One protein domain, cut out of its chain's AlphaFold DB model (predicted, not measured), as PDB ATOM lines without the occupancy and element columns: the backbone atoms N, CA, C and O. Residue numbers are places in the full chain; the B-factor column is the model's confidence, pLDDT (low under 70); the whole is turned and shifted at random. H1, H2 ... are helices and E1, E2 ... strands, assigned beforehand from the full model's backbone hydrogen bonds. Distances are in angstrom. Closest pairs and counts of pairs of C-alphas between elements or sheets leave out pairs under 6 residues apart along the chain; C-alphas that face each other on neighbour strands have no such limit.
ATOM      1  N   VAL A   9       7.589  36.867 -22.767       96.25
ATOM      2  CA  VAL A   9       7.168  35.834 -21.819       96.25
ATOM      3  C   VAL A   9       6.311  34.808 -22.552       96.25
ATOM      4  O   VAL A   9       5.303  35.155 -23.172       96.25
ATOM      5  N   LEU A  10       6.711  33.542 -22.467       97.44
ATOM      6  CA  LEU A  10       5.972  32.404 -22.991       97.44
ATOM      7  C   LEU A  10       5.128  31.771 -21.888       97.44
ATOM      8  O   LEU A  10       5.659  31.216 -20.931       97.44
ATOM      9  N   TYR A  11       3.813  31.794 -22.047       96.06
ATOM     10  CA  TYR A  11       2.872  31.103 -21.178       96.06
ATOM     11  C   TYR A  11       2.501  29.752 -21.787       96.06
ATOM     12  O   TYR A  11       1.909  29.698 -22.862       96.06
ATOM     13  N   VAL A  12       2.817  28.665 -21.090       95.69
ATOM     14  CA  VAL A  12       2.373  27.309 -21.426       95.69
ATOM     15  C   VAL A  12       1.204  26.973 -20.516       95.69
ATOM     16  O   VAL A  12       1.381  26.853 -19.304       95.69
ATOM     17  N   ILE A  13       0.002  26.875 -21.081       92.12
ATOM     18  CA  ILE A  13      -1.231  26.796 -20.294       92.12
ATOM     19  C   ILE A  13      -2.146  25.669 -20.736       92.12
ATOM     20  O   ILE A  13      -2.140  25.244 -21.893       92.12
ATOM     21  N   GLY A  14      -2.976  25.219 -19.801       87.19
ATOM     22  CA  GLY A  14      -4.103  24.361 -20.130       87.19
ATOM     23  C   GLY A  14      -5.175  25.092 -20.964       87.19
ATOM     24  O   GLY A  14      -5.273  26.324 -20.943       87.19
ATOM     25  N   MET A  15      -6.003  24.334 -21.684       83.50
ATOM     26  CA  MET A  15      -7.150  24.851 -22.433       83.50
ATOM     27  C   MET A  15      -8.281  25.252 -21.478       83.50
ATOM     28  O   MET A  15      -9.214  24.488 -21.236       83.50
ATOM     29  N   ASP A  16      -8.207  26.480 -20.970       83.00
ATOM     30  CA  ASP A  16      -9.280  27.144 -20.230       83.00
ATOM     31  C   ASP A  16      -9.340  28.635 -20.598       83.00
ATOM     32  O   ASP A  16      -8.409  29.412 -20.369       83.00
ATOM     33  N   HIS A  17     -10.482  29.063 -21.137       82.12
ATOM     34  CA  HIS A  17     -10.730  30.458 -21.499       82.12
ATOM     35  C   HIS A  17     -10.735  31.414 -20.296       82.12
ATOM     36  O   HIS A  17     -10.589  32.626 -20.471       82.12
ATOM     37  N   LYS A  18     -10.977  30.930 -19.072       84.62
ATOM     38  CA  LYS A  18     -10.861  31.750 -17.858       84.62
ATOM     39  C   LYS A  18      -9.392  31.991 -17.530       84.62
ATOM     40  O   LYS A  18      -9.018  33.148 -17.351       84.62
ATOM     41  N   LEU A  19      -8.573  30.939 -17.550       85.19
ATOM     42  CA  LEU A  19      -7.125  31.027 -17.367       85.19
ATOM     43  C   LEU A  19      -6.462  31.958 -18.390       85.19
ATOM     44  O   LEU A  19      -5.701  32.850 -18.020       85.19
ATOM     45  N   GLU A  20      -6.799  31.813 -19.671       88.88
ATOM     46  CA  GLU A  20      -6.261  32.677 -20.724       88.88
ATOM     47  C   GLU A  20      -6.626  34.154 -20.494       88.88
ATOM     48  O   GLU A  20      -5.779  35.042 -20.603       88.88
ATOM     49  N   ARG A  21      -7.888  34.433 -20.132       87.75
ATOM     50  CA  ARG A  21      -8.344  35.796 -19.822       87.75
ATOM     51  C   ARG A  21      -7.658  36.367 -18.588       87.75
ATOM     52  O   ARG A  21      -7.342  37.550 -18.597       87.75
ATOM     53  N   PHE A  22      -7.443  35.552 -17.560       87.06
ATOM     54  CA  PHE A  22      -6.713  35.954 -16.364       87.06
ATOM     55  C   PHE A  22      -5.281  36.342 -16.709       87.06
ATOM     56  O   PHE A  22      -4.863  37.443 -16.385       87.06
ATOM     57  N   ILE A  23      -4.563  35.508 -17.459       87.94
ATOM     58  CA  ILE A  23      -3.182  35.804 -17.857       87.94
ATOM     59  C   ILE A  23      -3.104  37.105 -18.658       87.94
ATOM     60  O   ILE A  23      -2.275  37.960 -18.360       87.94
ATOM     61  N   LYS A  24      -4.014  37.300 -19.617       87.25
ATOM     62  CA  LYS A  24      -4.065  38.517 -20.442       87.25
ATOM     63  C   LYS A  24      -4.408  39.795 -19.666       87.25
ATOM     64  O   LYS A  24      -4.112  40.875 -20.167       87.25
ATOM     65  N   LYS A  25      -5.077  39.697 -18.512       84.38
ATOM     66  CA  LYS A  25      -5.578  40.859 -17.750       84.38
ATOM     67  C   LYS A  25      -4.797  41.154 -16.477       84.38
ATOM     68  O   LYS A  25      -4.588  42.315 -16.157       84.38
ATOM     69  N   GLU A  26      -4.419  40.111 -15.752       77.25
ATOM     70  CA  GLU A  26      -3.928  40.192 -14.373       77.25
ATOM     71  C   GLU A  26      -2.401  40.076 -14.287       77.25
ATOM     72  O   GLU A  26      -1.821  40.249 -13.219       77.25
ATOM     73  N   THR A  27      -1.722  39.781 -15.401       77.38
ATOM     74  CA  THR A  27      -0.257  39.822 -15.448       77.38
ATOM     75  C   THR A  27       0.215  41.208 -15.879       77.38
ATOM     76  O   THR A  27      -0.349  41.821 -16.782       77.38
ATOM     77  N   ASN A  28       1.306  41.697 -15.284       81.25
ATOM     78  CA  ASN A  28       1.937  42.969 -15.670       81.25
ATOM     79  C   ASN A  28       2.728  42.872 -16.996       81.25
ATOM     80  O   ASN A  28       3.657  43.647 -17.228       81.25
ATOM     81  N   VAL A  29       2.406  41.903 -17.855       86.00
ATOM     82  CA  VAL A  29       3.077  41.685 -19.137       86.00
ATOM     83  C   VAL A  29       2.286  42.386 -20.232       86.00
ATOM     84  O   VAL A  29       1.088  42.166 -20.392       86.00
ATOM     85  N   ASN A  30       2.965  43.226 -21.015       87.31
ATOM     86  CA  ASN A  30       2.350  43.855 -22.179       87.31
ATOM     87  C   ASN A  30       1.912  42.762 -23.179       87.31
ATOM     88  O   ASN A  30       2.745  41.916 -23.518       87.31
ATOM     89  N   PRO A  31       0.661  42.779 -23.683       87.75
ATOM     90  CA  PRO A  31       0.171  41.795 -24.648       87.75
ATOM     91  C   PRO A  31       1.078  41.569 -25.867       87.75
ATOM     92  O   PRO A  31       1.140  40.454 -26.369       87.75
ATOM     93  N   GLU A  32       1.813  42.586 -26.324       89.19
ATOM     94  CA  GLU A  32       2.743  42.467 -27.462       89.19
ATOM     95  C   GLU A  32       3.989  41.607 -27.162       89.19
ATOM     96  O   GLU A  32       4.633  41.089 -28.073       89.19
ATOM     97  N   ASN A  33       4.305  41.430 -25.877       91.75
ATOM     98  CA  ASN A  33       5.422  40.624 -25.382       91.75
ATOM     99  C   ASN A  33       4.961  39.260 -24.851       91.75
ATOM    100  O   ASN A  33       5.763  38.514 -24.287       91.75
ATOM    101  N   MET A  34       3.672  38.946 -24.979       93.88
ATOM    102  CA  MET A  34       3.072  37.725 -24.465       93.88
ATOM    103  C   MET A  34       2.891  36.711 -25.590       93.88
ATOM    104  O   MET A  34       2.260  36.993 -26.605       93.88
ATOM    105  N   ILE A  35       3.388  35.499 -25.371       95.31
ATOM    106  CA  ILE A  35       3.139  34.348 -26.239       95.31
ATOM    107  C   ILE A  35       2.388  33.321 -25.409       95.31
ATOM    108  O   ILE A  35       2.757  33.073 -24.265       95.31
ATOM    109  N   ILE A  36       1.334  32.726 -25.962       94.88
ATOM    110  CA  ILE A  36       0.535  31.716 -25.265       94.88
ATOM    111  C   ILE A  36       0.534  30.434 -26.095       94.88
ATOM    112  O   ILE A  36       0.048  30.427 -27.223       94.88
ATOM    113  N   LEU A  37       1.037  29.348 -25.512       95.06
ATOM    114  CA  LEU A  37       0.882  27.986 -26.013       95.06
ATOM    115  C   LEU A  37      -0.189  27.275 -25.185       95.06
ATOM    116  O   LEU A  37      -0.018  27.056 -23.986       95.06
ATOM    117  N   GLN A  38      -1.300  26.921 -25.832       91.44
ATOM    118  CA  GLN A  38      -2.419  26.221 -25.199       91.44
ATOM    119  C   GLN A  38      -2.368  24.721 -25.495       91.44
ATOM    120  O   GLN A  38      -2.178  24.307 -26.638       91.44
ATOM    121  N   ARG A  39      -2.574  23.896 -24.466       88.50
ATOM    122  CA  ARG A  39      -2.667  22.427 -24.559       88.50
ATOM    123  C   ARG A  39      -3.794  21.930 -23.666       88.50
ATOM    124  O   ARG A  39      -4.144  22.604 -22.710       88.50
ATOM    125  N   TYR A  40      -4.357  20.748 -23.909       83.62
ATOM    126  CA  TYR A  40      -5.374  20.195 -22.995       83.62
ATOM    127  C   TYR A  40      -4.848  20.045 -21.564       83.62
ATOM    128  O   TYR A  40      -5.556  20.351 -20.608       83.62
ATOM    129  N   GLN A  41      -3.589  19.629 -21.441       82.50
ATOM    130  CA  GLN A  41      -2.834  19.621 -20.197       82.50
ATOM    131  C   GLN A  41      -1.458  20.240 -20.476       82.50
ATOM    132  O   GLN A  41      -0.829  19.857 -21.468       82.50
ATOM    133  N   PRO A  42      -0.970  21.182 -19.650       88.56
ATOM    134  CA  PRO A  42       0.356  21.778 -19.809       88.56
ATOM    135  C   PRO A  42       1.439  20.831 -19.260       88.56
ATOM    136  O   PRO A  42       2.214  21.202 -18.381       88.56
ATOM    137  N   VAL A  43       1.446  19.584 -19.739       88.88
ATOM    138  CA  VAL A  43       2.325  18.510 -19.267       88.88
ATOM    139  C   VAL A  43       3.230  18.023 -20.397       88.88
ATOM    140  O   VAL A  43       2.763  17.788 -21.509       88.88
ATOM    141  N   ILE A  44       4.519  17.854 -20.096       90.00
ATOM    142  CA  ILE A  44       5.531  17.259 -20.973       90.00
ATOM    143  C   ILE A  44       5.842  15.843 -20.490       90.00
ATOM    144  O   ILE A  44       6.290  15.628 -19.358       90.00
ATOM    145  N   SER A  45       5.636  14.860 -21.366       81.50
ATOM    146  CA  SER A  45       5.818  13.450 -21.006       81.50
ATOM    147  C   SER A  45       7.293  13.042 -20.988       81.50
ATOM    148  O   SER A  45       7.725  12.317 -20.080       81.50
ATOM    149  N   HIS A  46       8.071  13.542 -21.951       85.88
ATOM    150  CA  HIS A  46       9.501  13.278 -22.118       85.88
ATOM    151  C   HIS A  46      10.251  14.525 -22.627       85.88
ATOM    152  O   HIS A  46       9.639  15.397 -23.237       85.88
ATOM    153  N   PRO A  47      11.579  14.632 -22.430       91.50
ATOM    154  CA  PRO A  47      12.336  15.826 -22.822       91.50
ATOM    155  C   PRO A  47      12.283  16.193 -24.309       91.50
ATOM    156  O   PRO A  47      12.517  17.338 -24.643       91.50
ATOM    157  N   PHE A  48      11.950  15.261 -25.200       91.38
ATOM    158  CA  PHE A  48      11.886  15.500 -26.649       91.38
ATOM    159  C   PHE A  48      10.451  15.450 -27.203       91.38
ATOM    160  O   PHE A  48      10.246  15.099 -28.360       91.38
ATOM    161  N   ASP A  49       9.463  15.738 -26.356       89.19
ATOM    162  CA  ASP A  49       8.037  15.803 -26.707       89.19
ATOM    163  C   ASP A  49       7.758  16.966 -27.678       89.19
ATOM    164  O   ASP A  49       8.511  17.942 -27.750       89.19
ATOM    165  N   GLU A  50       6.644  16.894 -28.401       92.19
ATOM    166  CA  GLU A  50       6.166  17.932 -29.314       92.19
ATOM    167  C   GLU A  50       5.994  19.278 -28.608       92.19
ATOM    168  O   GLU A  50       6.423  20.304 -29.126       92.19
ATOM    169  N   LEU A  51       5.438  19.286 -27.389       94.12
ATOM    170  CA  LEU A  51       5.302  20.530 -26.624       94.12
ATOM    171  C   LEU A  51       6.672  21.142 -26.294       94.12
ATOM    172  O   LEU A  51       6.837  22.359 -26.352       94.12
ATOM    173  N   MET A  52       7.671  20.314 -25.977       96.69
ATOM    174  CA  MET A  52       9.026  20.806 -25.732       96.69
ATOM    175  C   MET A  52       9.647  21.372 -27.014       96.69
ATOM    176  O   MET A  52      10.298  22.417 -26.973       96.69
ATOM    177  N   ARG A  53       9.408  20.724 -28.161       96.69
ATOM    178  CA  ARG A  53       9.829  21.227 -29.474       96.69
ATOM    179  C   ARG A  53       9.239  22.609 -29.758       96.69
ATOM    180  O   ARG A  53       9.992  23.500 -30.146       96.69
ATOM    181  N   ASP A  54       7.945  22.799 -29.516       97.31
ATOM    182  CA  ASP A  54       7.267  24.089 -29.698       97.31
ATOM    183  C   ASP A  54       7.859  25.172 -28.784       97.31
ATOM    184  O   ASP A  54       8.126  26.289 -29.231       97.31
ATOM    185  N   ILE A  55       8.137  24.833 -27.520       97.88
ATOM    186  CA  ILE A  55       8.780  25.743 -26.560       97.88
ATOM    187  C   ILE A  55      10.167  26.166 -27.053       97.88
ATOM    188  O   ILE A  55      10.480  27.353 -27.036       97.88
ATOM    189  N   ILE A  56      10.996  25.222 -27.507       98.19
ATOM    190  CA  ILE A  56      12.347  25.516 -28.011       98.19
ATOM    191  C   ILE A  56      12.271  26.452 -29.216       98.19
ATOM    192  O   ILE A  56      12.977  27.457 -29.258       98.19
ATOM    193  N   ILE A  57      11.389  26.159 -30.175       97.50
ATOM    194  CA  ILE A  57      11.197  27.012 -31.354       97.50
ATOM    195  C   ILE A  57      10.773  28.420 -30.925       97.50
ATOM    196  O   ILE A  57      11.379  29.389 -31.375       97.50
ATOM    197  N   ALA A  58       9.801  28.545 -30.015       96.81
ATOM    198  CA  ALA A  58       9.346  29.839 -29.511       96.81
ATOM    199  C   ALA A  58      10.472  30.616 -28.814       96.81
ATOM    200  O   ALA A  58      10.611  31.816 -29.034       96.81
ATOM    201  N   VAL A  59      11.309  29.938 -28.022       97.19
ATOM    202  CA  VAL A  59      12.447  30.568 -27.338       97.19
ATOM    203  C   VAL A  59      13.392  31.239 -28.324       97.19
ATOM    204  O   VAL A  59      13.722  32.410 -28.140       97.19
ATOM    205  N   PHE A  60      13.785  30.532 -29.383       96.00
ATOM    206  CA  PHE A  60      14.738  31.059 -30.359       96.00
ATOM    207  C   PHE A  60      14.115  32.025 -31.367       96.00
ATOM    208  O   PHE A  60      14.771  32.977 -31.773       96.00
ATOM    209  N   GLN A  61      12.872  31.794 -31.787       95.00
ATOM    210  CA  GLN A  61      12.222  32.628 -32.796       95.00
ATOM    211  C   GLN A  61      11.761  33.974 -32.226       95.00
ATOM    212  O   GLN A  61      11.766  34.981 -32.930       95.00
ATOM    213  N   GLU A  62      11.346  33.989 -30.960       94.31
ATOM    214  CA  GLU A  62      10.645  35.128 -30.372       94.31
ATOM    215  C   GLU A  62      11.438  35.816 -29.252       94.31
ATOM    216  O   GLU A  62      10.924  36.745 -28.627       94.31
ATOM    217  N   ASN A  63      12.682  35.386 -29.009       93.56
ATOM    218  CA  ASN A  63      13.563  35.891 -27.952       93.56
ATOM    219  C   ASN A  63      12.891  35.858 -26.568       93.56
ATOM    220  O   ASN A  63      12.807  36.859 -25.847       93.56
ATOM    221  N   VAL A  64      12.353  34.690 -26.212       96.75
ATOM    222  CA  VAL A  64      11.707  34.475 -24.911       96.75
ATOM    223  C   VAL A  64      12.764  34.468 -23.814       96.75
ATOM    224  O   VAL A  64      13.707  33.683 -23.862       96.75
ATOM    225  N   GLU A  65      12.559  35.275 -22.776       96.06
ATOM    226  CA  GLU A  65      13.420  35.281 -21.587       96.06
ATOM    227  C   GLU A  65      12.779  34.619 -20.365       96.06
ATOM    228  O   GLU A  65      13.464  34.299 -19.390       96.06
ATOM    229  N   GLU A  66      11.463  34.422 -20.386       96.94
ATOM    230  CA  GLU A  66      10.731  33.802 -19.290       96.94
ATOM    231  C   GLU A  66       9.655  32.855 -19.819       96.94
ATOM    232  O   GLU A  66       8.854  33.219 -20.674       96.94
ATOM    233  N   ILE A  67       9.627  31.638 -19.284       97.69
ATOM    234  CA  ILE A  67       8.605  30.628 -19.530       97.69
ATOM    235  C   ILE A  67       7.802  30.452 -18.242       97.69
ATOM    236  O   ILE A  67       8.365  30.180 -17.179       97.69
ATOM    237  N   VAL A  68       6.484  30.580 -18.340       95.62
ATOM    238  CA  VAL A  68       5.538  30.389 -17.243       95.62
ATOM    239  C   VAL A  68       4.634  29.213 -17.582       95.62
ATOM    240  O   VAL A  68       3.839  29.282 -18.515       95.62
ATOM    241  N   VAL A  69       4.733  28.131 -16.812       94.88
ATOM    242  CA  VAL A  69       3.816  26.991 -16.919       94.88
ATOM    243  C   VAL A  69       2.652  27.234 -15.965       94.88
ATOM    244  O   VAL A  69       2.829  27.165 -14.749       94.88
ATOM    245  N   ALA A  70       1.476  27.568 -16.500       89.94
ATOM    246  CA  ALA A  70       0.313  27.921 -15.691       89.94
ATOM    247  C   ALA A  70      -0.758  26.827 -15.703       89.94
ATOM    248  O   ALA A  70      -1.123  26.296 -16.755       89.94
ATOM    249  N   PHE A  71      -1.302  26.531 -14.527       84.69
ATOM    250  CA  PHE A  71      -2.333  25.516 -14.341       84.69
ATOM    251  C   PHE A  71      -3.300  25.896 -13.218       84.69
ATOM    252  O   PHE A  71      -2.990  26.707 -12.346       84.69
ATOM    253  N   ALA A  72      -4.484  25.296 -13.262       82.69
ATOM    254  CA  ALA A  72      -5.561  25.489 -12.299       82.69
ATOM    255  C   ALA A  72      -5.981  24.169 -11.628       82.69
ATOM    256  O   ALA A  72      -5.756  23.078 -12.153       82.69
ATOM    257  N   ASP A  73      -6.612  24.259 -10.463       75.19
ATOM    258  CA  ASP A  73      -7.078  23.106  -9.679       75.19
ATOM    259  C   ASP A  73      -8.086  22.194 -10.416       75.19
ATOM    260  O   ASP A  73      -8.014  20.967 -10.316       75.19
ATOM    261  N   HIS A  74      -8.997  22.759 -11.210       72.50
ATOM    262  CA  HIS A  74     -10.068  22.016 -11.883       72.50
ATOM    263  C   HIS A  74      -9.588  21.073 -13.003       72.50
ATOM    264  O   HIS A  74     -10.328  20.170 -13.404       72.50
ATOM    265  N   TYR A  75      -8.360  21.230 -13.504       71.50
ATOM    266  CA  TYR A  75      -7.811  20.333 -14.527       71.50
ATOM    267  C   TYR A  75      -7.672  18.888 -14.029       71.50
ATOM    268  O   TYR A  75      -7.814  17.955 -14.822       71.50
ATOM    269  N   HIS A  76      -7.454  18.680 -12.723       67.88
ATOM    270  CA  HIS A  76      -7.405  17.333 -12.151       67.88
ATOM    271  C   HIS A  76      -8.744  16.611 -12.348       67.88
ATOM    272  O   HIS A  76      -8.774  15.467 -12.803       67.88
ATOM    273  N   LYS A  77      -9.855  17.306 -12.078       65.38
ATOM    274  CA  LYS A  77     -11.206  16.763 -12.247       65.38
ATOM    275  C   LYS A  77     -11.505  16.428 -13.709       65.38
ATOM    276  O   LYS A  77     -12.012  15.352 -14.006       65.38
ATOM    277  N   ASN A  78     -11.122  17.314 -14.632       73.75
ATOM    278  CA  ASN A  78     -11.319  17.083 -16.066       73.75
ATOM    279  C   ASN A  78     -10.587  15.823 -16.555       73.75
ATOM    280  O   ASN A  78     -11.116  15.080 -17.382       73.75
ATOM    281  N   THR A  79      -9.386  15.573 -16.038       77.38
ATOM    282  CA  THR A  79      -8.571  14.413 -16.421       77.38
ATOM    283  C   THR A  79      -9.182  13.107 -15.912       77.38
ATOM    284  O   THR A  79      -9.332  12.161 -16.684       77.38
ATOM    285  N   GLU A  80      -9.628  13.065 -14.653       79.69
ATOM    286  CA  GLU A  80     -10.351  11.909 -14.098       79.69
ATOM    287  C   GLU A  80     -11.636  11.601 -14.878       79.69
ATOM    288  O   GLU A  80     -11.887  10.448 -15.236       79.69
ATOM    289  N   ASP A  81     -12.420  12.629 -15.212       85.00
ATOM    290  CA  ASP A  81     -13.651  12.477 -15.990       85.00
ATOM    291  C   ASP A  81     -13.381  11.878 -17.382       85.00
ATOM    292  O   ASP A  81     -14.164  11.057 -17.877       85.00
ATOM    293  N   ILE A  82     -12.269  12.256 -18.024       86.00
ATOM    294  CA  ILE A  82     -11.835  11.681 -19.305       86.00
ATOM    295  C   ILE A  82     -11.439  10.216 -19.125       86.00
ATOM    296  O   ILE A  82     -11.922   9.371 -19.880       86.00
ATOM    297  N   LEU A  83     -10.623   9.892 -18.121       87.00
ATOM    298  CA  LEU A  83     -10.207   8.512 -17.850       87.00
ATOM    299  C   LEU A  83     -11.411   7.605 -17.586       87.00
ATOM    300  O   LEU A  83     -11.488   6.502 -18.125       87.00
ATOM    301  N   ILE A  84     -12.402   8.085 -16.832       88.25
ATOM    302  CA  ILE A  84     -13.655   7.359 -16.596       88.25
ATOM    303  C   ILE A  84     -14.388   7.092 -17.916       88.25
ATOM    304  O   ILE A  84     -14.870   5.978 -18.131       88.25
ATOM    305  N   LYS A  85     -14.484   8.084 -18.809       91.75
ATOM    306  CA  LYS A  85     -15.131   7.924 -20.123       91.75
ATOM    307  C   LYS A  85     -14.386   6.928 -21.011       91.75
ATOM    308  O   LYS A  85     -15.029   6.070 -21.612       91.75
ATOM    309  N   VAL A  86     -13.056   7.016 -21.059       91.31
ATOM    310  CA  VAL A  86     -12.195   6.106 -21.831       91.31
ATOM    311  C   VAL A  86     -12.338   4.673 -21.318       91.31
ATOM    312  O   VAL A  86     -12.644   3.775 -22.097       91.31
ATOM    313  N   ASN A  87     -12.237   4.466 -20.003       87.81
ATOM    314  CA  ASN A  87     -12.308   3.139 -19.386       87.81
ATOM    315  C   ASN A  87     -13.711   2.513 -19.434       87.81
ATOM    316  O   ASN A  87     -13.844   1.289 -19.449       87.81
ATOM    317  N   LYS A  88     -14.777   3.324 -19.475       91.94
ATOM    318  CA  LYS A  88     -16.156   2.833 -19.650       91.94
ATOM    319  C   LYS A  88     -16.509   2.517 -21.103       91.94
ATOM    320  O   LYS A  88     -17.547   1.896 -21.344       91.94
ATOM    321  N   ASN A  89     -15.686   2.926 -22.070       94.19
ATOM    322  CA  ASN A  89     -15.943   2.630 -23.471       94.19
ATOM    323  C   ASN A  89     -15.662   1.146 -23.759       94.19
ATOM    324  O   ASN A  89     -14.515   0.699 -23.800       94.19
ATOM    325  N   LYS A  90     -16.737   0.382 -23.984       92.25
ATOM    326  CA  LYS A  90     -16.674  -1.067 -24.216       92.25
ATOM    327  C   LYS A  90     -15.819  -1.442 -25.428       92.25
ATOM    328  O   LYS A  90     -15.155  -2.468 -25.382       92.25
ATOM    329  N   GLU A  91     -15.794  -0.613 -26.471       94.62
ATOM    330  CA  GLU A  91     -15.013  -0.870 -27.690       94.62
ATOM    331  C   GLU A  91     -13.506  -0.671 -27.487       94.62
ATOM    332  O   GLU A  91     -12.695  -1.179 -28.265       94.62
ATOM    333  N   LEU A  92     -13.117   0.091 -26.460       94.56
ATOM    334  CA  LEU A  92     -11.715   0.387 -26.168       94.56
ATOM    335  C   LEU A  92     -11.092  -0.602 -25.190       94.56
ATOM    336  O   LEU A  92      -9.871  -0.664 -25.122       94.56
ATOM    337  N   LYS A  93     -11.892  -1.389 -24.463       91.19
ATOM    338  CA  LYS A  93     -11.409  -2.245 -23.374       91.19
ATOM    339  C   LYS A  93     -10.256  -3.160 -23.803       91.19
ATOM    340  O   LYS A  93      -9.178  -3.095 -23.217       91.19
ATOM    341  N   ASP A  94     -10.456  -3.953 -24.852       93.19
ATOM    342  CA  ASP A  94      -9.448  -4.918 -25.318       93.19
ATOM    343  C   ASP A  94      -8.238  -4.209 -25.955       93.19
ATOM    344  O   ASP A  94      -7.095  -4.664 -25.851       93.19
ATOM    345  N   LYS A  95      -8.467  -3.036 -26.564       94.25
ATOM    346  CA  LYS A  95      -7.406  -2.196 -27.139       94.25
ATOM    347  C   LYS A  95      -6.510  -1.611 -26.050       94.25
ATOM    348  O   LYS A  95      -5.295  -1.657 -26.193       94.25
ATOM    349  N   ILE A  96      -7.093  -1.105 -24.962       93.50
ATOM    350  CA  ILE A  96      -6.354  -0.564 -23.814       93.50
ATOM    351  C   ILE A  96      -5.508  -1.663 -23.179       93.50
ATOM    352  O   ILE A  96      -4.318  -1.456 -22.988       93.50
ATOM    353  N   GLN A  97      -6.066  -2.859 -22.960       91.75
ATOM    354  CA  GLN A  97      -5.296  -3.992 -22.429       91.75
ATOM    355  C   GLN A  97      -4.108  -4.364 -23.322       91.75
ATOM    356  O   GLN A  97      -3.011  -4.629 -22.830       91.75
ATOM    357  N   THR A  98      -4.313  -4.354 -24.641       92.19
ATOM    358  CA  THR A  98      -3.239  -4.606 -25.606       92.19
ATOM    359  C   THR A  98      -2.166  -3.519 -25.531       92.19
ATOM    360  O   THR A  98      -0.980  -3.831 -25.478       92.19
ATOM    361  N   LEU A  99      -2.558  -2.244 -25.483       91.75
ATOM    362  CA  LEU A  99      -1.625  -1.120 -25.374       91.75
ATOM    363  C   LEU A  99      -0.846  -1.142 -24.057       91.75
ATOM    364  O   LEU A  99       0.369  -0.980 -24.085       91.75
ATOM    365  N   ASP A 100      -1.508  -1.424 -22.935       91.19
ATOM    366  CA  ASP A 100      -0.867  -1.568 -21.626       91.19
ATOM    367  C   ASP A 100       0.178  -2.691 -21.657       91.19
ATOM    368  O   ASP A 100       1.297  -2.527 -21.166       91.19
ATOM    369  N   TYR A 101      -0.134  -3.827 -22.291       90.75
ATOM    370  CA  TYR A 101       0.853  -4.884 -22.501       90.75
ATOM    371  C   TYR A 101       2.045  -4.382 -23.328       90.75
ATOM    372  O   TYR A 101       3.197  -4.606 -22.949       90.75
ATOM    373  N   LEU A 102       1.800  -3.674 -24.432       90.12
ATOM    374  CA  LEU A 102       2.866  -3.183 -25.302       90.12
ATOM    375  C   LEU A 102       3.762  -2.145 -24.607       90.12
ATOM    376  O   LEU A 102       4.986  -2.244 -24.735       90.12
ATOM    377  N   PHE A 103       3.175  -1.213 -23.848       87.25
ATOM    378  CA  PHE A 103       3.883  -0.198 -23.055       87.25
ATOM    379  C   PHE A 103       4.841  -0.832 -22.044       87.25
ATOM    380  O   PHE A 103       5.944  -0.336 -21.829       87.25
ATOM    381  N   ASN A 104       4.446  -1.955 -21.442       86.69
ATOM    382  CA  ASN A 104       5.261  -2.614 -20.425       86.69
ATOM    383  C   ASN A 104       6.310  -3.577 -20.998       86.69
ATOM    384  O   ASN A 104       7.328  -3.804 -20.344       86.69
ATOM    385  N   ASN A 105       6.092  -4.131 -22.197       87.38
ATOM    386  CA  ASN A 105       6.889  -5.265 -22.685       87.38
ATOM    387  C   ASN A 105       7.668  -5.016 -23.981       87.38
ATOM    388  O   ASN A 105       8.631  -5.732 -24.239       87.38
ATOM    389  N   THR A 106       7.261  -4.065 -24.823       79.38
ATOM    390  CA  THR A 106       7.728  -4.052 -26.226       79.38
ATOM    391  C   THR A 106       8.106  -2.689 -26.778       79.38
ATOM    392  O   THR A 106       8.767  -2.640 -27.812       79.38
ATOM    393  N   ASN A 107       7.709  -1.594 -26.127       69.31
ATOM    394  CA  ASN A 107       7.773  -0.275 -26.745       69.31
ATOM    395  C   ASN A 107       8.682   0.686 -25.953       69.31
ATOM    396  O   ASN A 107       8.186   1.430 -25.109       69.31
ATOM    397  N   PRO A 108      10.013   0.667 -26.181       64.88
ATOM    398  CA  PRO A 108      10.964   1.466 -25.402       64.88
ATOM    399  C   PRO A 108      10.818   2.978 -25.625       64.88
ATOM    400  O   PRO A 108      11.313   3.756 -24.814       64.88
ATOM    401  N   GLU A 109      10.157   3.393 -26.709       69.44
ATOM    402  CA  GLU A 109       9.918   4.805 -27.027       69.44
ATOM    403  C   GLU A 109       8.770   5.420 -26.216       69.44
ATOM    404  O   GLU A 109       8.685   6.642 -26.100       69.44
ATOM    405  N   PHE A 110       7.908   4.593 -25.616       66.38
ATOM    406  CA  PHE A 110       6.817   5.064 -24.770       66.38
ATOM    407  C   PHE A 110       7.201   5.005 -23.290       66.38
ATOM    408  O   PHE A 110       7.979   4.140 -22.873       66.38
ATOM    409  N   PRO A 111       6.643   5.900 -22.454       63.78
ATOM    410  CA  PRO A 111       6.765   5.761 -21.014       63.78
ATOM    411  C   PRO A 111       6.237   4.386 -20.593       63.78
ATOM    412  O   PRO A 111       5.133   3.998 -20.976       63.78
ATOM    413  N   LYS A 112       7.010   3.661 -19.779       73.44
ATOM    414  CA  LYS A 112       6.487   2.473 -19.097       73.44
ATOM    415  C   LYS A 112       5.266   2.871 -18.272       73.44
ATOM    416  O   LYS A 112       5.294   3.911 -17.611       73.44
ATOM    417  N   GLY A 113       4.247   2.022 -18.276       83.19
ATOM    418  CA  GLY A 113       3.013   2.255 -17.537       83.19
ATOM    419  C   GLY A 113       1.790   1.831 -18.332       83.19
ATOM    420  O   GLY A 113       1.844   0.901 -19.138       83.19
ATOM    421  N   THR A 114       0.684   2.514 -18.079       87.56
ATOM    422  CA  THR A 114      -0.624   2.260 -18.690       87.56
ATOM    423  C   THR A 114      -1.083   3.431 -19.555       87.56
ATOM    424  O   THR A 114      -0.626   4.567 -19.400       87.56
ATOM    425  N   VAL A 115      -2.058   3.185 -20.428       88.31
ATOM    426  CA  VAL A 115      -2.757   4.231 -21.189       88.31
ATOM    427  C   VAL A 115      -3.345   5.287 -20.250       88.31
ATOM    428  O   VAL A 115      -3.307   6.471 -20.571       88.31
ATOM    429  N   SER A 116      -3.853   4.884 -19.079       87.12
ATOM    430  CA  SER A 116      -4.414   5.827 -18.102       87.12
ATOM    431  C   SER A 116      -3.350   6.763 -17.525       87.12
ATOM    432  O   SER A 116      -3.554   7.973 -17.507       87.12
ATOM    433  N   GLU A 117      -2.197   6.231 -17.113       82.25
ATOM    434  CA  GLU A 117      -1.085   7.044 -16.598       82.25
ATOM    435  C   GLU A 117      -0.517   7.976 -17.672       82.25
ATOM    436  O   GLU A 117      -0.196   9.131 -17.391       82.25
ATOM    437  N   TRP A 118      -0.432   7.495 -18.917       84.44
ATOM    438  CA  TRP A 118      -0.004   8.310 -20.050       84.44
ATOM    439  C   TRP A 118      -0.976   9.467 -20.321       84.44
ATOM    440  O   TRP A 118      -0.543  10.613 -20.426       84.44
ATOM    441  N   LEU A 119      -2.289   9.203 -20.354       85.81
ATOM    442  CA  LEU A 119      -3.317  10.237 -20.528       85.81
ATOM    443  C   LEU A 119      -3.366  11.232 -19.358       85.81
ATOM    444  O   LEU A 119      -3.720  12.392 -19.564       85.81
ATOM    445  N   GLN A 120      -3.016  10.796 -18.147       80.06
ATOM    446  CA  GLN A 120      -2.958  11.652 -16.961       80.06
ATOM    447  C   GLN A 120      -1.695  12.530 -16.911       80.06
ATOM    448  O   GLN A 120      -1.673  13.542 -16.215       80.06
ATOM    449  N   GLY A 121      -0.630  12.151 -17.624       76.06
ATOM    450  CA  GLY A 121       0.636  12.889 -17.639       76.06
ATOM    451  C   GLY A 121       1.455  12.783 -16.340       76.06
ATOM    452  O   GLY A 121       2.428  13.516 -16.154       76.06
ATOM    453  N   GLY A 122       1.093  11.875 -15.431       71.44
ATOM    454  CA  GLY A 122       1.721  11.707 -14.120       71.44
ATOM    455  C   GLY A 122       0.776  11.061 -13.106       71.44
ATOM    456  O   GLY A 122      -0.350  10.709 -13.442       71.44
ATOM    457  N   LYS A 123       1.226  10.913 -11.851       70.75
ATOM    458  CA  LYS A 123       0.381  10.394 -10.754       70.75
ATOM    459  C   LYS A 123      -0.700  11.389 -10.343       70.75
ATOM    460  O   LYS A 123      -1.826  11.005 -10.043       70.75
ATOM    461  N   THR A 124      -0.343  12.667 -10.331       76.12
ATOM    462  CA  THR A 124      -1.258  13.792 -10.166       76.12
ATOM    463  C   THR A 124      -0.917  14.859 -11.198       76.12
ATOM    464  O   THR A 124       0.204  14.910 -11.713       76.12
ATOM    465  N   LEU A 125      -1.866  15.748 -11.486       77.00
ATOM    466  CA  LEU A 125      -1.601  16.876 -12.376       77.00
ATOM    467  C   LEU A 125      -0.478  17.778 -11.838       77.00
ATOM    468  O   LEU A 125       0.343  18.260 -12.613       77.00
ATOM    469  N   MET A 126      -0.430  17.988 -10.519       80.62
ATOM    470  CA  MET A 126       0.612  18.795  -9.883       80.62
ATOM    471  C   MET A 126       1.996  18.178 -10.104       80.62
ATOM    472  O   MET A 126       2.910  18.884 -10.525       80.62
ATOM    473  N   ASP A 127       2.125  16.857  -9.936       82.62
ATOM    474  CA  ASP A 127       3.368  16.144 -10.250       82.62
ATOM    475  C   ASP A 127       3.737  16.300 -11.734       82.62
ATOM    476  O   ASP A 127       4.906  16.495 -12.073       82.62
ATOM    477  N   GLY A 128       2.741  16.243 -12.627       85.62
ATOM    478  CA  GLY A 128       2.921  16.434 -14.068       85.62
ATOM    479  C   GLY A 128       3.457  17.824 -14.422       85.62
ATOM    480  O   GLY A 128       4.394  17.947 -15.216       85.62
ATOM    481  N   VAL A 129       2.926  18.881 -13.802       87.06
ATOM    482  CA  VAL A 129       3.395  20.257 -14.028       87.06
ATOM    483  C   VAL A 129       4.781  20.481 -13.427       87.06
ATOM    484  O   VAL A 129       5.653  21.022 -14.107       87.06
ATOM    485  N   GLN A 130       5.044  19.998 -12.212       88.75
ATOM    486  CA  GLN A 130       6.373  20.095 -11.603       88.75
ATOM    487  C   GLN A 130       7.430  19.361 -12.436       88.75
ATOM    488  O   GLN A 130       8.511  19.895 -12.699       88.75
ATOM    489  N   LYS A 131       7.099  18.160 -12.931       90.94
ATOM    490  CA  LYS A 131       7.934  17.420 -13.884       90.94
ATOM    491  C   LYS A 131       8.158  18.222 -15.167       90.94
ATOM    492  O   LYS A 131       9.274  18.256 -15.672       90.94
ATOM    493  N   THR A 132       7.133  18.898 -15.672       93.38
ATOM    494  CA  THR A 132       7.217  19.730 -16.881       93.38
ATOM    495  C   THR A 132       8.170  20.902 -16.696       93.38
ATOM    496  O   THR A 132       9.089  21.083 -17.492       93.38
ATOM    497  N   VAL A 133       8.019  21.653 -15.608       95.50
ATOM    498  CA  VAL A 133       8.915  22.758 -15.239       95.50
ATOM    499  C   VAL A 133      10.346  22.256 -15.085       95.50
ATOM    500  O   VAL A 133      11.279  22.892 -15.573       95.50
ATOM    501  N   HIS A 134      10.526  21.095 -14.450       95.25
ATOM    502  CA  HIS A 134      11.827  20.457 -14.312       95.25
ATOM    503  C   HIS A 134      12.439  20.100 -15.674       95.25
ATOM    504  O   HIS A 134      13.606  20.413 -15.898       95.25
ATOM    505  N   ILE A 135      11.671  19.495 -16.585       96.06
ATOM    506  CA  ILE A 135      12.134  19.152 -17.935       96.06
ATOM    507  C   ILE A 135      12.559  20.411 -18.689       96.06
ATOM    508  O   ILE A 135      13.687  20.455 -19.165       96.06
ATOM    509  N   ILE A 136      11.710  21.443 -18.749       97.75
ATOM    510  CA  ILE A 136      12.012  22.685 -19.479       97.75
ATOM    511  C   ILE A 136      13.279  23.333 -18.916       97.75
ATOM    512  O   ILE A 136      14.180  23.688 -19.670       97.75
ATOM    513  N   ARG A 137      13.380  23.452 -17.584       96.94
ATOM    514  CA  ARG A 137      14.508  24.114 -16.912       96.94
ATOM    515  C   ARG A 137      15.850  23.425 -17.161       96.94
ATOM    516  O   ARG A 137      16.868  24.107 -17.195       96.94
ATOM    517  N   HIS A 138      15.862  22.102 -17.304       97.06
ATOM    518  CA  HIS A 138      17.091  21.318 -17.481       97.06
ATOM    519  C   HIS A 138      17.280  20.813 -18.915       97.06
ATOM    520  O   HIS A 138      18.186  20.019 -19.171       97.06
ATOM    521  N   HIS A 139      16.434  21.240 -19.855       97.94
ATOM    522  CA  HIS A 139      16.532  20.790 -21.232       97.94
ATOM    523  C   HIS A 139      17.815  21.354 -21.878       97.94
ATOM    524  O   HIS A 139      18.025  22.566 -21.842       97.94
ATOM    525  N   PRO A 140      18.660  20.531 -22.530       97.69
ATOM    526  CA  PRO A 140      19.967  20.963 -23.048       97.69
ATOM    527  C   PRO A 140      19.890  22.047 -24.134       97.69
ATOM    528  O   PRO A 140      20.872  22.736 -24.389       97.69
ATOM    529  N   LEU A 141      18.730  22.191 -24.782       98.00
ATOM    530  CA  LEU A 141      18.469  23.223 -25.796       98.00
ATOM    531  C   LEU A 141      17.793  24.485 -25.239       98.00
ATOM    532  O   LEU A 141      17.470  25.376 -26.018       98.00
ATOM    533  N   ILE A 142      17.557  24.572 -23.927       98.19
ATOM    534  CA  ILE A 142      17.049  25.791 -23.288       98.19
ATOM    535  C   ILE A 142      18.238  26.595 -22.748       98.19
ATOM    536  O   ILE A 142      18.980  26.097 -21.898       98.19
ATOM    537  N   PRO A 143      18.459  27.831 -23.231       97.00
ATOM    538  CA  PRO A 143      19.551  28.663 -22.747       97.00
ATOM    539  C   PRO A 143      19.417  28.995 -21.256       97.00
ATOM    540  O   PRO A 143      18.329  29.280 -20.762       97.00
ATOM    541  N   SER A 144      20.547  29.073 -20.552       95.31
ATOM    542  CA  SER A 144      20.594  29.318 -19.100       95.31
ATOM    543  C   SER A 144      20.033  30.673 -18.651       95.31
ATOM    544  O   SER A 144      19.722  30.845 -17.474       95.31
ATOM    545  N   HIS A 145      19.909  31.641 -19.564       94.38
ATOM    546  CA  HIS A 145      19.313  32.943 -19.268       94.38
ATOM    547  C   HIS A 145      17.776  32.907 -19.236       94.38
ATOM    548  O   HIS A 145      17.172  33.818 -18.670       94.38
ATOM    549  N   VAL A 146      17.148  31.875 -19.816       97.69
ATOM    550  CA  VAL A 146      15.689  31.733 -19.854       97.69
ATOM    551  C   VAL A 146      15.193  31.262 -18.490       97.69
ATOM    552  O   VAL A 146      15.530  30.177 -18.014       97.69
ATOM    553  N   LYS A 147      14.370  32.081 -17.837       96.94
ATOM    554  CA  LYS A 147      13.780  31.755 -16.534       96.94
ATOM    555  C   LYS A 147      12.574  30.848 -16.731       96.94
ATOM    556  O   LYS A 147      11.757  31.100 -17.604       96.94
ATOM    557  N   VAL A 148      12.412  29.841 -15.879       97.19
ATOM    558  CA  VAL A 148      11.250  28.937 -15.921       97.19
ATOM    559  C   VAL A 148      10.537  28.973 -14.577       97.19
ATOM    560  O   VAL A 148      11.152  28.660 -13.551       97.19
ATOM    561  N   LYS A 149       9.256  29.343 -14.583       93.50
ATOM    562  CA  LYS A 149       8.398  29.442 -13.396       93.50
ATOM    563  C   LYS A 149       7.127  28.622 -13.577       93.50
ATOM    564  O   LYS A 149       6.664  28.411 -14.696       93.50
ATOM    565  N   GLU A 150       6.555  28.205 -12.461       90.94
ATOM    566  CA  GLU A 150       5.189  27.697 -12.406       90.94
ATOM    567  C   GLU A 150       4.242  28.789 -11.911       90.94
ATOM    568  O   GLU A 150       4.646  29.686 -11.170       90.94
ATOM    569  N   LEU A 151       2.991  28.727 -12.352       88.69
ATOM    570  CA  LEU A 151       1.916  29.591 -11.887       88.69
ATOM    571  C   LEU A 151       0.704  28.721 -11.568       88.69
ATOM    572  O   LEU A 151      -0.024  28.293 -12.465       88.69
ATOM    573  N   PHE A 152       0.491  28.465 -10.280       84.75
ATOM    574  CA  PHE A 152      -0.713  27.799  -9.812       84.75
ATOM    575  C   PHE A 152      -1.819  28.818  -9.550       84.75
ATOM    576  O   PHE A 152      -1.611  29.822  -8.863       84.75
ATOM    577  N   ILE A 153      -3.002  28.550 -10.093       81.31
ATOM    578  CA  ILE A 153      -4.168  29.409  -9.934       81.31
ATOM    579  C   ILE A 153      -5.280  28.610  -9.266       81.31
ATOM    580  O   ILE A 153      -5.811  27.651  -9.828       81.31
ATOM    581  N   LYS A 154      -5.649  29.036  -8.056       75.94
ATOM    582  CA  LYS A 154      -6.827  28.512  -7.365       75.94
ATOM    583  C   LYS A 154      -8.072  29.171  -7.929       75.94
ATOM    584  O   LYS A 154      -8.110  30.393  -8.099       75.94
ATOM    585  N   GLN A 155      -9.093  28.369  -8.200       68.69
ATOM    586  CA  GLN A 155     -10.377  28.874  -8.655       68.69
ATOM    587  C   GLN A 155     -11.376  28.842  -7.493       68.69
ATOM    588  O   GLN A 155     -12.135  27.890  -7.328       68.69
ATOM    589  N   GLU A 156     -11.410  29.908  -6.692       61.84
ATOM    590  CA  GLU A 156     -12.393  30.062  -5.614       61.84
ATOM    591  C   GLU A 156     -13.596  30.864  -6.120       61.84
ATOM    592  O   GLU A 156     -13.460  32.024  -6.498       61.84
ATOM    593  N   ASN A 157     -14.793  30.264  -6.119       50.47
ATOM    594  CA  ASN A 157     -16.069  30.971  -6.327       50.47
ATOM    595  C   ASN A 157     -16.054  31.973  -7.504       50.47
ATOM    596  O   ASN A 157     -16.354  33.152  -7.341       50.47
ATOM    597  N   GLU A 158     -15.664  31.497  -8.693       53.34
ATOM    598  CA  GLU A 158     -15.563  32.272  -9.947       53.34
ATOM    599  C   GLU A 158     -14.460  33.344 -10.016       53.34
ATOM    600  O   GLU A 158     -14.289  33.964 -11.069       53.34
ATOM    601  N   LYS A 159     -13.651  33.512  -8.965       54.81
ATOM    602  CA  LYS A 159     -12.443  34.342  -8.980       54.81
ATOM    603  C   LYS A 159     -11.187  33.480  -9.028       54.81
ATOM    604  O   LYS A 159     -11.014  32.536  -8.266       54.81
ATOM    605  N   LEU A 160     -10.298  33.845  -9.943       58.81
ATOM    606  CA  LEU A 160      -8.939  33.325 -10.000       58.81
ATOM    607  C   LEU A 160      -8.088  34.211  -9.081       58.81
ATOM    608  O   LEU A 160      -8.073  35.430  -9.253       58.81
ATOM    609  N   SER A 161      -7.438  33.622  -8.079       57.22
ATOM    610  CA  SER A 161      -6.508  34.314  -7.177       57.22
ATOM    611  C   SER A 161      -5.081  33.793  -7.388       57.22
ATOM    612  O   SER A 161      -4.867  32.604  -7.636       57.22
ATOM    613  N   GLY A 162      -4.102  34.705  -7.376       51.25
ATOM    614  CA  GLY A 162      -2.706  34.397  -7.695       51.25
ATOM    615  C   GLY A 162      -1.869  33.924  -6.498       51.25
ATOM    616  O   GLY A 162      -1.792  34.631  -5.499       51.25
ATOM    617  N   ILE A 163      -1.179  32.794  -6.718       52.72
ATOM    618  CA  ILE A 163       0.027  32.229  -6.069       52.72
ATOM    619  C   ILE A 163      -0.113  31.596  -4.665       52.72
ATOM    620  O   ILE A 163      -0.376  32.263  -3.664       52.72
TER     621      ILE A 163
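This is residues 9 to 163 of the 164 residues of the protein "Carbonic anhydrase" of Neobacillus bataviensis (UniProt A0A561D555). A curled sheet of five strands has H2 and H6 over one face and H1 in the hollow of the other, and from one end of this body an arm of three helices, H3, H4 and H5, reaches away. In the arm H3 runs outward, H4 turns a corner at its far end, and H5 folds back beside H3; residues 88 to 94, at that corner, stand free. The printed part has 155 residues, with elements in the order E1 H1 E2 H2 E3 H3 H4 H5 H6 E4 E5; the mixed sheet runs E2 E1 E3 E4 E5, and the class is mixed, helices and strands. The whole is compact, with a radius of gyration of the C-alphas of 17.0 A, and flat, spanning 50 by 41 by 20 A.

The sheet holds E1, residues 9 to 14, beginning at C-alpha 9 (7.168, 35.834, -21.819); E2, residues 34 to 39; E3, residues 64 to 72, 23.2 A long; E4, residues 147 to 156, 28.4 A; and E5, residues 159 to 162, ending at C-alpha 162 (-2.706, 34.397, -7.695). The helices are H1, residues 17 to 26; H2, residues 50 to 62, 17.8 A; H3, residues 74 to 88, 21.6 A; H4, residues 93 to 105, 18.6 A; H5, residues 115 to 120; and H6, residues 125 to 138, 19.9 A.

The sheet is strongly twisted. E2 and E1 are parallel, with N 35 and O 9 2.9 A apart; E1 and E3 are parallel, with N 10 and O 66 at 2.8 A; E3 and E4 are parallel, with N 67 and O 147 at 2.8 A. E4 and E5 form an antiparallel hairpin, with N 159 and O 156 at 2.9 A. E1, H1, E2 and E3, H3 to H6, E4 are strand-helix-strand units, parallel neighbour strands with helices between; E2, H2, E3 is a split one, with E1 between its strands. The crossovers of E1, H1, E2 and E2, H2, E3 are right-handed. There are three layers, helices on both faces: H2 and H6 on one, H1 on the other. The sheet curls round H1, with C-alphas of Phe 22 and Leu 160 closest at 7.2 A. H6 is over E3 and E4, height 9.4 A, along the strands. H3 and H5 touch, closest at C-alphas of Thr 79 and Gln 120, 6.3 A, at a shallow tilt of 15 degrees, opposite ways. H4 and H5 only just touch, with 3 pairs of C-alphas within 8 A, the closest those of Asp 100 and Val 115, 6.1 A. In each helix every O i to N i+4 pair is within hydrogen-bond range.

The C-alphas farthest apart are those of Asn 30 and Asp 94, 50.3 A. The printed part has no cut, and no link is long. The mean pLDDT of the printed part is 86.2; residues 76 to 77, 107 to 111 and 155 to 163 are under 70.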